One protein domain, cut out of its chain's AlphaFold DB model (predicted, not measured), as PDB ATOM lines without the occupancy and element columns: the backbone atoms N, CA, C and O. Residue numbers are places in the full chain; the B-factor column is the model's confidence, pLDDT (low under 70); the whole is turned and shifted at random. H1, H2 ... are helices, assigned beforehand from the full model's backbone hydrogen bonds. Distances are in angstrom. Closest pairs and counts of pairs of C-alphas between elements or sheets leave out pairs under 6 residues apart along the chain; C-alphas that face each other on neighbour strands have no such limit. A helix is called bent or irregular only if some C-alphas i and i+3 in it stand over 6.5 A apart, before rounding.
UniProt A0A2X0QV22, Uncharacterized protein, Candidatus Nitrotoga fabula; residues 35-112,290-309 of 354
ATOM      1  N   THR A  35     117.787  96.292  64.800       75.62
ATOM      2  CA  THR A  35     118.628  95.340  64.059       75.62
ATOM      3  C   THR A  35     117.844  94.144  63.515       75.62
ATOM      4  O   THR A  35     118.324  93.468  62.613       75.62
ATOM      5  N   LEU A  36     116.629  93.902  64.017       85.31
ATOM      6  CA  LEU A  36     115.700  92.875  63.547       85.31
ATOM      7  C   LEU A  36     114.512  93.462  62.764       85.31
ATOM      8  O   LEU A  36     113.457  92.834  62.701       85.31
ATOM      9  N   HIS A  37     114.642  94.665  62.188       86.94
ATOM     10  CA  HIS A  37     113.543  95.329  61.471       86.94
ATOM     11  C   HIS A  37     112.948  94.466  60.346       86.94
ATOM     12  O   HIS A  37     111.731  94.403  60.209       86.94
ATOM     13  N   ALA A  38     113.781  93.709  59.628       88.19
ATOM     14  CA  ALA A  38     113.349  92.794  58.570       88.19
ATOM     15  C   ALA A  38     112.464  91.620  59.054       88.19
ATOM     16  O   ALA A  38     111.942  90.851  58.251       88.19
ATOM     17  N   PHE A  39     112.286  91.467  60.369       91.31
ATOM     18  CA  PHE A  39     111.439  90.451  60.992       91.31
ATOM     19  C   PHE A  39     110.265  91.050  61.780       91.31
ATOM     20  O   PHE A  39     109.587  90.318  62.498       91.31
ATOM     21  N   GLN A  40     110.014  92.361  61.673       89.44
ATOM     22  CA  GLN A  40     108.979  93.051  62.457       89.44
ATOM     23  C   GLN A  40     107.557  92.569  62.175       89.44
ATOM     24  O   GLN A  40     106.714  92.632  63.066       89.44
ATOM     25  N   ASP A  41     107.306  92.043  60.978       91.56
ATOM     26  CA  ASP A  41     105.999  91.495  60.605       91.56
ATOM     27  C   ASP A  41     105.750  90.088  61.186       91.56
ATOM     28  O   ASP A  41     104.654  89.539  61.059       91.56
ATOM     29  N   GLN A  42     106.754  89.475  61.825       92.88
ATOM     30  CA  GLN A  42     106.644  88.152  62.441       92.88
ATOM     31  C   GLN A  42     106.316  88.246  63.933       92.88
ATOM     32  O   GLN A  42     106.647  89.209  64.624       92.88
ATOM     33  N   LYS A  43     105.718  87.180  64.481       94.69
ATOM     34  CA  LYS A  43     105.614  87.026  65.938       94.69
ATOM     35  C   LYS A  43     107.015  86.986  66.541       94.69
ATOM     36  O   LYS A  43     107.910  86.376  65.965       94.69
ATOM     37  N   PHE A  44     107.177  87.551  67.737       93.88
ATOM     38  CA  PHE A  44     108.478  87.714  68.396       93.88
ATOM     39  C   PHE A  44     109.371  86.461  68.335       93.88
ATOM     40  O   PHE A  44     110.478  86.521  67.804       93.88
ATOM     41  N   TYR A  45     108.870  85.306  68.791       95.62
ATOM     42  CA  TYR A  45     109.640  84.055  68.799       95.62
ATOM     43  C   TYR A  45     109.944  83.488  67.407       95.62
ATOM     44  O   TYR A  45     110.956  82.813  67.231       95.62
ATOM     45  N   ASP A  46     109.094  83.760  66.417       94.94
ATOM     46  CA  ASP A  46     109.324  83.348  65.031       94.94
ATOM     47  C   ASP A  46     110.375  84.245  64.369       94.94
ATOM     48  O   ASP A  46     111.305  83.741  63.737       94.94
ATOM     49  N   GLY A  47     110.292  85.558  64.612       94.75
ATOM     50  CA  GLY A  47     111.243  86.547  64.118       94.75
ATOM     51  C   GLY A  47     112.653  86.306  64.642       94.75
ATOM     52  O   GLY A  47     113.595  86.207  63.856       94.75
ATOM     53  N   ILE A  48     112.814  86.122  65.958       94.25
ATOM     54  CA  ILE A  48     114.139  85.865  66.539       94.25
ATOM     55  C   ILE A  48     114.708  84.504  66.112       94.25
ATOM     56  O   ILE A  48     115.907  84.402  65.842       94.25
ATOM     57  N   ARG A  49     113.865  83.466  65.980       94.88
ATOM     58  CA  ARG A  49     114.284  82.141  65.495       94.88
ATOM     59  C   ARG A  49     114.782  82.230  64.055       94.88
ATOM     60  O   ARG A  49     115.853  81.711  63.740       94.88
ATOM     61  N   SER A  50     114.041  82.930  63.200       95.06
ATOM     62  CA  SER A  50     114.428  83.179  61.811       95.06
ATOM     63  C   SER A  50     115.734  83.969  61.735       95.06
ATOM     64  O   SER A  50     116.663  83.546  61.050       95.06
ATOM     65  N   ALA A  51     115.857  85.051  62.505       94.44
ATOM     66  CA  ALA A  51     117.066  85.866  62.566       94.44
ATOM     67  C   ALA A  51     118.300  85.054  62.988       94.44
ATOM     68  O   ALA A  51     119.341  85.115  62.335       94.44
ATOM     69  N   SER A  52     118.174  84.233  64.033       94.62
ATOM     70  CA  SER A  52     119.263  83.371  64.490       94.62
ATOM     71  C   SER A  52     119.621  82.302  63.455       94.62
ATOM     72  O   SER A  52     120.793  82.116  63.131       94.62
ATOM     73  N   LYS A  53     118.625  81.633  62.859       95.06
ATOM     74  CA  LYS A  53     118.882  80.550  61.903       95.06
ATOM     75  C   LYS A  53     119.439  81.038  60.567       95.06
ATOM     76  O   LYS A  53     120.240  80.336  59.951       95.06
ATOM     77  N   ILE A  54     119.005  82.202  60.096       95.12
ATOM     78  CA  ILE A  54     119.423  82.752  58.804       95.12
ATOM     79  C   ILE A  54     120.769  83.462  58.955       95.12
ATOM     80  O   ILE A  54     121.722  83.095  58.267       95.12
ATOM     81  N   PHE A  55     120.855  84.414  59.889       93.75
ATOM     82  CA  PHE A  55     121.979  85.346  60.026       93.75
ATOM     83  C   PHE A  55     122.979  84.968  61.127       93.75
ATOM     84  O   PHE A  55     124.052  85.559  61.208       93.75
ATOM     85  N   GLY A  56     122.662  83.995  61.985       92.69
ATOM     86  CA  GLY A  56     123.538  83.599  63.093       92.69
ATOM     87  C   GLY A  56     123.492  84.549  64.285       92.69
ATOM     88  O   GLY A  56     124.384  84.517  65.131       92.69
ATOM     89  N   TYR A  57     122.475  85.409  64.362       91.62
ATOM     90  CA  TYR A  57     122.336  86.362  65.456       91.62
ATOM     91  C   TYR A  57     122.065  85.659  66.790       91.62
ATOM     92  O   TYR A  57     121.299  84.694  66.877       91.62
ATOM     93  N   ILE A  58     122.681  86.188  67.848       90.81
ATOM     94  CA  ILE A  58     122.397  85.796  69.227       90.81
ATOM     95  C   ILE A  58     121.229  86.657  69.701       90.81
ATOM     96  O   ILE A  58     121.370  87.862  69.890       90.81
ATOM     97  N   VAL A  59     120.069  86.027  69.847       91.50
ATOM     98  CA  VAL A  59     118.782  86.705  70.075       91.50
ATOM     99  C   VAL A  59     118.170  86.420  71.449       91.50
ATOM    100  O   VAL A  59     117.144  86.987  71.807       91.50
ATOM    101  N   SER A  60     118.794  85.535  72.221       91.88
ATOM    102  CA  SER A  60     118.390  85.169  73.576       91.88
ATOM    103  C   SER A  60     119.624  84.849  74.413       91.88
ATOM    104  O   SER A  60     120.722  84.662  73.878       91.88
ATOM    105  N   LEU A  61     119.443  84.740  75.731       94.19
ATOM    106  CA  LEU A  61     120.469  84.137  76.583       94.19
ATOM    107  C   LEU A  61     120.670  82.666  76.194       94.19
ATOM    108  O   LEU A  61     119.794  82.045  75.577       94.19
ATOM    109  N   GLN A  62     121.823  82.099  76.553       94.00
ATOM    110  CA  GLN A  62     122.046  80.672  76.358       94.00
ATOM    111  C   GLN A  62     121.199  79.875  77.355       94.00
ATOM    112  O   GLN A  62     120.867  80.349  78.443       94.00
ATOM    113  N   LEU A  63     120.860  78.632  77.006       96.06
ATOM    114  CA  LEU A  63     120.034  77.774  77.862       96.06
ATOM    115  C   LEU A  63     120.617  77.625  79.279       96.06
ATOM    116  O   LEU A  63     119.879  77.648  80.264       96.06
ATOM    117  N   GLU A  64     121.940  77.508  79.383       96.19
ATOM    118  CA  GLU A  64     122.623  77.383  80.671       96.19
ATOM    119  C   GLU A  64     122.569  78.671  81.502       96.19
ATOM    120  O   GLU A  64     122.479  78.601  82.728       96.19
ATOM    121  N   ASP A  65     122.507  79.842  80.864       96.75
ATOM    122  CA  ASP A  65     122.325  81.112  81.570       96.75
ATOM    123  C   ASP A  65     120.930  81.179  82.201       96.75
ATOM    124  O   ASP A  65     120.796  81.531  83.375       96.75
ATOM    125  N   TYR A  66     119.879  80.769  81.479       97.75
ATOM    126  CA  TYR A  66     118.533  80.676  82.061       97.75
ATOM    127  C   TYR A  66     118.484  79.687  83.225       97.75
ATOM    128  O   TYR A  66     117.905  79.987  84.272       97.75
ATOM    129  N   ARG A  67     119.139  78.530  83.093       97.69
ATOM    130  CA  ARG A  67     119.237  77.543  84.180       97.69
ATOM    131  C   ARG A  67     119.967  78.105  85.394       97.69
ATOM    132  O   ARG A  67     119.502  77.914  86.516       97.69
ATOM    133  N   ALA A  68     121.050  78.852  85.202       97.69
ATOM    134  CA  ALA A  68     121.754  79.527  86.289       97.69
ATOM    135  C   ALA A  68     120.879  80.599  86.964       97.69
ATOM    136  O   ALA A  68     120.848  80.713  88.195       97.69
ATOM    137  N   LEU A  69     120.109  81.361  86.182       97.19
ATOM    138  CA  LEU A  69     119.147  82.337  86.699       97.19
ATOM    139  C   LEU A  69     118.011  81.667  87.488       97.19
ATOM    140  O   LEU A  69     117.557  82.210  88.495       97.19
ATOM    141  N   TYR A  70     117.589  80.472  87.086       97.44
ATOM    142  CA  TYR A  70     116.635  79.656  87.835       97.44
ATOM    143  C   TYR A  70     117.219  79.125  89.150       97.44
ATOM    144  O   TYR A  70     116.615  79.301  90.206       97.44
ATOM    145  N   ILE A  71     118.428  78.553  89.120       96.94
ATOM    146  CA  ILE A  71     119.124  78.048  90.318       96.94
ATOM    147  C   ILE A  71     119.350  79.176  91.336       96.94
ATOM    148  O   ILE A  71     119.152  78.988  92.535       96.94
ATOM    149  N   SER A  72     119.701  80.373  90.859       96.44
ATOM    150  CA  SER A  72     119.863  81.574  91.691       96.44
ATOM    151  C   SER A  72     118.542  82.240  92.100       96.44
ATOM    152  O   SER A  72     118.566  83.298  92.727       96.44
ATOM    153  N   LYS A  73     117.388  81.638  91.772       94.75
ATOM    154  CA  LYS A  73     116.031  82.134  92.068       94.75
ATOM    155  C   LYS A  73     115.694  83.497  91.447       94.75
ATOM    156  O   LYS A  73     114.694  84.107  91.820       94.75
ATOM    157  N   ARG A  74     116.490  83.968  90.478       93.31
ATOM    158  CA  ARG A  74     116.180  85.157  89.664       93.31
ATOM    159  C   ARG A  74     115.040  84.882  88.685       93.31
ATOM    160  O   ARG A  74     114.262  85.784  88.398       93.31
ATOM    161  N   ILE A  75     114.919  83.640  88.217       96.38
ATOM    162  CA  ILE A  75     113.698  83.124  87.592       96.38
ATOM    163  C   ILE A  75     112.940  82.341  88.658       96.38
ATOM    164  O   ILE A  75     113.472  81.388  89.228       96.38
ATOM    165  N   ARG A  76     111.708  82.756  88.954       94.88
ATOM    166  CA  ARG A  76     110.916  82.159  90.033       94.88
ATOM    167  C   ARG A  76     110.242  80.869  89.566       94.88
ATOM    168  O   ARG A  76     109.637  80.821  88.497       94.88
ATOM    169  N   GLU A  77     110.289  79.830  90.398       95.94
ATOM    170  CA  GLU A  77     109.722  78.513  90.070       95.94
ATOM    171  C   GLU A  77     108.208  78.539  89.839       95.94
ATOM    172  O   GLU A  77     107.715  77.883  88.923       95.94
ATOM    173  N   ASN A  78     107.462  79.318  90.625       95.50
ATOM    174  CA  ASN A  78     106.020  79.467  90.436       95.50
ATOM    175  C   ASN A  78     105.682  80.100  89.076       95.50
ATOM    176  O   ASN A  78     104.723  79.674  88.436       95.50
ATOM    177  N   ILE A  79     106.486  81.063  88.613       96.12
ATOM    178  CA  ILE A  79     106.317  81.688  87.296       96.12
ATOM    179  C   ILE A  79     106.670  80.705  86.190       96.12
ATOM    180  O   ILE A  79     105.888  80.547  85.262       96.12
ATOM    181  N   LEU A  80     107.787  79.982  86.306       97.12
ATOM    182  CA  LEU A  80     108.148  78.959  85.325       97.12
ATOM    183  C   LEU A  80     107.037  77.908  85.169       97.12
ATOM    184  O   LEU A  80     106.628  77.602  84.050       97.12
ATOM    185  N   LYS A  81     106.492  77.406  86.286       97.56
ATOM    186  CA  LYS A  81     105.351  76.476  86.286       97.56
ATOM    187  C   LYS A  81     104.110  77.080  85.633       97.56
ATOM    188  O   LYS A  81     103.462  76.390  84.849       97.56
ATOM    189  N   ARG A  82     103.797  78.349  85.929       97.00
ATOM    190  CA  ARG A  82     102.679  79.085  85.319       97.00
ATOM    191  C   ARG A  82     102.833  79.156  83.799       97.00
ATOM    192  O   ARG A  82     101.941  78.705  83.092       97.00
ATOM    193  N   ILE A  83     103.978  79.631  83.307       97.56
ATOM    194  CA  ILE A  83     104.248  79.775  81.868       97.56
ATOM    195  C   ILE A  83     104.192  78.420  81.149       97.56
ATOM    196  O   ILE A  83     103.630  78.316  80.060       97.56
ATOM    197  N   ILE A  84     104.728  77.358  81.760       97.81
ATOM    198  CA  ILE A  84     104.624  76.001  81.206       97.81
ATOM    199  C   ILE A  84     103.159  75.560  81.122       97.81
ATOM    200  O   ILE A  84     102.740  75.071  80.076       97.81
ATOM    201  N   ALA A  85     102.377  75.737  82.191       97.25
ATOM    202  CA  ALA A  85     100.964  75.368  82.203       97.25
ATOM    203  C   ALA A  85     100.148  76.146  81.159       97.25
ATOM    204  O   ALA A  85      99.316  75.550  80.481       97.25
ATOM    205  N   GLU A  86     100.413  77.444  80.990       96.62
ATOM    206  CA  GLU A  86      99.748  78.303  80.002       96.62
ATOM    207  C   GLU A  86     100.079  77.891  78.561       96.62
ATOM    208  O   GLU A  86      99.188  77.829  77.716       96.62
ATOM    209  N   LYS A  87     101.346  77.568  78.267       95.50
ATOM    210  CA  LYS A  87     101.787  77.227  76.903       95.50
ATOM    211  C   LYS A  87     101.565  75.769  76.509       95.50
ATOM    212  O   LYS A  87     101.422  75.484  75.321       95.50
ATOM    213  N   LYS A  88     101.650  74.839  77.463       96.38
ATOM    214  CA  LYS A  88     101.683  73.384  77.212       96.38
ATOM    215  C   LYS A  88     100.535  72.623  77.857       96.38
ATOM    216  O   LYS A  88     100.371  71.446  77.561       96.38
ATOM    217  N   GLY A  89      99.745  73.272  78.706       95.31
ATOM    218  CA  GLY A  89      98.712  72.627  79.505       95.31
ATOM    219  C   GLY A  89      99.258  72.070  80.822       95.31
ATOM    220  O   GLY A  89     100.414  71.657  80.935       95.31
ATOM    221  N   VAL A  90      98.393  72.046  81.838       94.31
ATOM    222  CA  VAL A  90      98.727  71.589  83.201       94.31
ATOM    223  C   VAL A  90      99.173  70.122  83.214       94.31
ATOM    224  O   VAL A  90     100.069  69.755  83.972       94.31
ATOM    225  N   GLU A  91      98.600  69.296  82.338       95.50
ATOM    226  CA  GLU A  91      98.899  67.862  82.222       95.50
ATOM    227  C   GLU A  91     100.368  67.597  81.855       95.50
ATOM    228  O   GLU A  91     100.988  66.663  82.366       95.50
ATOM    229  N   HIS A  92     100.961  68.474  81.041       95.00
ATOM    230  CA  HIS A  92     102.336  68.337  80.563       95.00
ATOM    231  C   HIS A  92     103.367  69.072  81.437       95.00
ATOM    232  O   HIS A  92     104.561  69.072  81.121       95.00
ATOM    233  N   LEU A  93     102.955  69.673  82.559       95.81
ATOM    234  CA  LEU A  93     103.829  70.496  83.401       95.81
ATOM    235  C   LEU A  93     105.076  69.742  83.873       95.81
ATOM    236  O   LEU A  93     106.195  70.236  83.742       95.81
ATOM    237  N   ASN A  94     104.903  68.524  84.387       95.75
ATOM    238  CA  ASN A  94     106.014  67.723  84.905       95.75
ATOM    239  C   ASN A  94     106.994  67.299  83.803       95.75
ATOM    240  O   ASN A  94     108.200  67.206  84.043       95.75
ATOM    241  N   GLU A  95     106.487  67.038  82.598       97.19
ATOM    242  CA  GLU A  95     107.300  66.688  81.434       97.19
ATOM    243  C   GLU A  95     108.158  67.883  80.998       97.19
ATOM    244  O   GLU A  95     109.382  67.770  80.898       97.19
ATOM    245  N   TRP A  96     107.538  69.048  80.806       97.56
ATOM    246  CA  TRP A  96     108.235  70.250  80.346       97.56
ATOM    247  C   TRP A  96     109.171  70.843  81.392       97.56
ATOM    248  O   TRP A  96     110.227  71.352  81.025       97.56
ATOM    249  N   MET A  97     108.878  70.690  82.685       97.62
ATOM    250  CA  MET A  97     109.833  71.017  83.749       97.62
ATOM    251  C   MET A  97     111.121  70.192  83.619       97.62
ATOM    252  O   MET A  97     112.221  70.743  83.675       97.62
ATOM    253  N   LYS A  98     111.008  68.876  83.374       96.94
ATOM    254  CA  LYS A  98     112.177  68.006  83.150       96.94
ATOM    255  C   LYS A  98     112.945  68.410  81.890       96.94
ATOM    256  O   LYS A  98     114.176  68.456  81.919       96.94
ATOM    257  N   LYS A  99     112.235  68.738  80.805       97.56
ATOM    258  CA  LYS A  99     112.839  69.222  79.553       97.56
ATOM    259  C   LYS A  99     113.586  70.541  79.748       97.56
ATOM    260  O   LYS A  99     114.730  70.649  79.320       97.56
ATOM    261  N   ALA A 100     112.978  71.517  80.417       96.25
ATOM    262  CA  ALA A 100     113.561  72.837  80.625       96.25
ATOM    263  C   ALA A 100     114.816  72.779  81.513       96.25
ATOM    264  O   ALA A 100     115.853  73.354  81.168       96.25
ATOM    265  N   ILE A 101     114.751  72.041  82.625       96.00
ATOM    266  CA  ILE A 101     115.804  72.034  83.652       96.00
ATOM    267  C   ILE A 101     116.922  71.033  83.338       96.00
ATOM    268  O   ILE A 101     118.088  71.352  83.539       96.00
ATOM    269  N   GLY A 102     116.587  69.826  82.866       92.75
ATOM    270  CA  GLY A 102     117.532  68.702  82.861       92.75
ATOM    271  C   GLY A 102     117.927  68.153  81.491       92.75
ATOM    272  O   GLY A 102     118.986  67.536  81.370       92.75
ATOM    273  N   LYS A 103     117.110  68.337  80.442       96.62
ATOM    274  CA  LYS A 103     117.414  67.764  79.120       96.62
ATOM    275  C   LYS A 103     118.596  68.488  78.472       96.62
ATOM    276  O   LYS A 103     118.647  69.714  78.445       96.62
ATOM    277  N   LYS A 104     119.553  67.736  77.930       96.31
ATOM    278  CA  LYS A 104     120.641  68.308  77.129       96.31
ATOM    279  C   LYS A 104     120.147  68.568  75.710       96.31
ATOM    280  O   LYS A 104     119.509  67.698  75.120       96.31
ATOM    281  N   TYR A 105     120.464  69.745  75.190       95.56
ATOM    282  CA  TYR A 105     120.174  70.147  73.818       95.56
ATOM    283  C   TYR A 105     121.474  70.499  73.111       95.56
ATOM    284  O   TYR A 105     122.438  70.916  73.752       95.56
ATOM    285  N   ASP A 106     121.478  70.339  71.794       92.94
ATOM    286  CA  ASP A 106     122.501  70.939  70.953       92.94
ATOM    287  C   ASP A 106     122.175  72.427  70.785       92.94
ATOM    288  O   ASP A 106     121.168  72.780  70.176       92.94
ATOM    289  N   THR A 107     122.994  73.289  71.386       89.56
ATOM    290  CA  THR A 107     122.860  74.750  71.303       89.56
ATOM    291  C   THR A 107     123.749  75.346  70.212       89.56
ATOM    292  O   THR A 107     123.926  76.564  70.163       89.56
ATOM    293  N   SER A 108     124.359  74.515  69.359       88.81
ATOM    294  CA  SER A 108     125.190  75.005  68.266       88.81
ATOM    295  C   SER A 108     124.340  75.748  67.233       88.81
ATOM    296  O   SER A 108     123.336  75.255  66.716       88.81
ATOM    297  N   VAL A 109     124.754  76.975  66.921       84.94
ATOM    298  CA  VAL A 109     124.116  77.783  65.883       84.94
ATOM    299  C   VAL A 109     124.842  77.521  64.571       84.94
ATOM    300  O   VAL A 109     126.021  77.831  64.420       84.94
ATOM    301  N   SER A 110     124.123  76.946  63.612       89.62
ATOM    302  CA  SER A 110     124.583  76.801  62.231       89.62
ATOM    303  C   SER A 110     123.738  77.718  61.341       89.62
ATOM    304  O   SER A 110     122.615  77.323  60.978       89.62
ATOM    305  N   PRO A 111     124.224  78.947  61.061       94.62
ATOM    306  CA  PRO A 111     123.513  79.905  60.228       94.62
ATOM    307  C   PRO A 111     123.458  79.443  58.773       94.62
ATOM    308  O   PRO A 111     124.308  78.671  58.321       94.62
ATOM    309  N   ARG A 112     122.447  79.911  58.035       95.31
ATOM    310  CA  ARG A 112     122.362  79.691  56.585       95.31
ATOM    311  C   ARG A 112     123.338  80.586  55.826       95.31
ATOM    312  O   ARG A 112     123.926  80.133  54.850       95.31
ATOM    313  N   GLU A 290     111.141  76.059  71.746       96.50
ATOM    314  CA  GLU A 290     110.025  76.060  72.691       96.50
ATOM    315  C   GLU A 290     110.514  76.229  74.134       96.50
ATOM    316  O   GLU A 290     109.976  77.063  74.868       96.50
ATOM    317  N   VAL A 291     111.557  75.493  74.531       97.31
ATOM    318  CA  VAL A 291     112.177  75.613  75.859       97.31
ATOM    319  C   VAL A 291     112.747  77.011  76.091       97.31
ATOM    320  O   VAL A 291     112.506  77.588  77.150       97.31
ATOM    321  N   LEU A 292     113.453  77.587  75.117       96.75
ATOM    322  CA  LEU A 292     113.979  78.950  75.208       96.75
ATOM    323  C   LEU A 292     112.849  79.979  75.307       96.75
ATOM    324  O   LEU A 292     112.945  80.901  76.112       96.75
ATOM    325  N   SER A 293     111.744  79.791  74.579       97.00
ATOM    326  CA  SER A 293     110.575  80.674  74.689       97.00
ATOM    327  C   SER A 293     109.917  80.612  76.072       97.00
ATOM    328  O   SER A 293     109.451  81.623  76.585       97.00
ATOM    329  N   ILE A 294     109.867  79.431  76.698       97.81
ATOM    330  CA  ILE A 294     109.354  79.260  78.064       97.81
ATOM    331  C   ILE A 294     110.280  79.967  79.055       97.81
ATOM    332  O   ILE A 294     109.807  80.670  79.946       97.81
ATOM    333  N   TRP A 295     111.594  79.797  78.894       97.94
ATOM    334  CA  TRP A 295     112.581  80.438  79.756       97.94
ATOM    335  C   TRP A 295     112.579  81.958  79.636       97.94
ATOM    336  O   TRP A 295     112.626  82.629  80.666       97.94
ATOM    337  N   GLN A 296     112.496  82.493  78.417       97.50
ATOM    338  CA  GLN A 296     112.450  83.932  78.186       97.50
ATOM    339  C   GLN A 296     111.207  84.551  78.828       97.50
ATOM    340  O   GLN A 296     111.343  85.498  79.595       97.50
ATOM    341  N   ASP A 297     110.022  83.975  78.612       97.12
ATOM    342  CA  ASP A 297     108.799  84.467  79.257       97.12
ATOM    343  C   ASP A 297     108.882  84.356  80.783       97.12
ATOM    344  O   ASP A 297     108.543  85.293  81.504       97.12
ATOM    345  N   ALA A 298     109.367  83.227  81.310       97.12
ATOM    346  CA  ALA A 298     109.510  83.056  82.752       97.12
ATOM    347  C   ALA A 298     110.504  84.058  83.356       97.12
ATOM    348  O   ALA A 298     110.302  84.527  84.481       97.12
ATOM    349  N   PHE A 299     111.564  84.391  82.621       96.38
ATOM    350  CA  PHE A 299     112.512  85.434  82.980       96.38
ATOM    351  C   PHE A 299     111.826  86.798  83.000       96.38
ATOM    352  O   PHE A 299     111.789  87.416  84.062       96.38
ATOM    353  N   GLU A 300     111.215  87.230  81.898       94.69
ATOM    354  CA  GLU A 300     110.545  88.532  81.796       94.69
ATOM    355  C   GLU A 300     109.470  88.714  82.875       94.69
ATOM    356  O   GLU A 300     109.518  89.681  83.638       94.69
ATOM    357  N   TRP A 301     108.578  87.734  83.049       94.38
ATOM    358  CA  TRP A 301     107.531  87.768  84.077       94.38
ATOM    359  C   TRP A 301     108.069  87.684  85.510       94.38
ATOM    360  O   TRP A 301     107.425  88.145  86.455       94.38
ATOM    361  N   SER A 302     109.265  87.125  85.715       92.19
ATOM    362  CA  SER A 302     109.895  87.151  87.037       92.19
ATOM    363  C   SER A 302     110.297  88.566  87.459       92.19
ATOM    364  O   SER A 302     110.191  88.855  88.651       92.19
ATOM    365  N   TYR A 303     110.694  89.435  86.520       87.50
ATOM    366  CA  TYR A 303     111.009  90.847  86.790       87.50
ATOM    367  C   TYR A 303     109.790  91.751  86.702       87.50
ATOM    368  O   TYR A 303     109.656  92.651  87.527       87.50
ATOM    369  N   TYR A 304     108.905  91.515  85.736       83.69
ATOM    370  CA  TYR A 304     107.733  92.353  85.516       83.69
ATOM    371  C   TYR A 304     106.872  92.460  86.779       83.69
ATOM    372  O   TYR A 304     106.574  93.564  87.231       83.69
ATOM    373  N   ASP A 305     106.582  91.327  87.428       76.62
ATOM    374  CA  ASP A 305     105.831  91.321  88.687       76.62
ATOM    375  C   ASP A 305     106.576  92.044  89.818       76.62
ATOM    376  O   ASP A 305     105.934  92.648  90.668       76.62
ATOM    377  N   GLN A 306     107.914  91.991  89.864       79.00
ATOM    378  CA  GLN A 306     108.685  92.700  90.895       79.00
ATOM    379  C   GLN A 306     108.594  94.212  90.704       79.00
ATOM    380  O   GLN A 306     108.400  94.939  91.673       79.00
ATOM    381  N   VAL A 307     108.713  94.677  89.457       79.69
ATOM    382  CA  VAL A 307     108.608  96.099  89.119       79.69
ATOM    383  C   VAL A 307     107.191  96.602  89.377       79.69
ATOM    384  O   VAL A 307     107.025  97.610  90.055       79.69
ATOM    385  N   LEU A 308     106.163  95.886  88.911       77.69
ATOM    386  CA  LEU A 308     104.776  96.267  89.178       77.69
ATOM    387  C   LEU A 308     104.440  96.232  90.666       77.69
ATOM    388  O   LEU A 308     103.807  97.163  91.153       77.69
ATOM    389  N   ALA A 309     104.876  95.203  91.396       76.94
ATOM    390  CA  ALA A 309     104.683  95.150  92.840       76.94
ATOM    391  C   ALA A 309     105.376  96.330  93.530       76.94
ATOM    392  O   ALA A 309     104.788  96.926  94.421       76.94
TER     393      ALA A 309
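AT A GLANCE: This is residues 35 to 112 and 290 to 309 of the 354 residues of an uncharacterized protein of Candidatus Nitrotoga fabula (UniProt A0A2X0QV22). The long helix H5 has H3 packed crosswise on it and H4 packed crosswise on H3, while H2 packs on H5 as well. H1 sits off to one side of this group, near the first residues of H5, and residues 103 to 112 run from the end of H4 toward the side where H1 lies; at its other end H5 extends past its neighbours with residues 303 to 309. The printed part has 98 residues with five named helices, H1 to H5 in order along the chain, and no named strand: the class is all helix. It is compact, with a radius of gyration of the C-alphas of 14.3 A and spans of 36 by 33 by 26 A.

IN THESE COORDINATES: The printed part begins at Thr 35. H1 is residues 44 to 55, with C-alpha 44 at (108.478, 87.714, 68.396) and a length of 16.1 A. H2 is residues 63 to 71, and H3 is residues 77 to 88, 16.0 A long. H4, residues 90 to 102, is 19.0 A long and irregular: C-alphas 91 and 94 are 7.6 A apart. After the cut comes H5, residues 290 to 309, 28.3 A long, from C-alpha 290 at (110.025, 76.060, 72.691) to C-alpha 309 at (104.683, 95.150, 92.840). H5 is neither bent nor irregular, but only just: C-alphas 302 and 305 are 6.1 A apart.

HOW THE PARTS SIT: H5 is the hub and touches three helices. With residues 294 to 302 alone it touches H3, at a steep tilt of 51 degrees, opposite ways; the closest C-alphas, those of Leu 80 and Ala 298, are 5.0 A apart. With residues 292 to 299 alone it touches H2, at a steep tilt of 41 degrees, the same way; the closest C-alphas are those of Tyr 66 and Trp 295, 6.4 A apart. H4 and H5 only just touch, with 3 pairs of C-alphas within 8 A, Ala 100 and Val 291 closest at 5.7 A, and are about perpendicular at 80 degrees. H3 and H4 touch at a steep tilt of 61 degrees, opposite ways, with the C-alphas of Ala 85 and Leu 93 closest at 5.8 A. H1 is close to H5 but not clearly touching, with the C-alphas of Tyr 45 and Ser 293 closest at 6.9 A; it is apart from H2, H3 and H4. In H1, H2 and H3 every O i to N i+4 pair is within hydrogen-bond range; in H4 it is 7 of 9 and in H5 15 of 16.

THE WHOLE: The two C-alphas farthest apart are those of Arg 112 and Ala 309, at 43.2 A. Residues 113 to 289 are not printed, and C-alphas 112 and 290 are 20.6 A apart across this cut. Of the links that are printed whole, H2 to H3 and H3 to H4 are tight, and H1 to H2 is short. The mean pLDDT of the printed part is 93.6, and no printed residue is under 70.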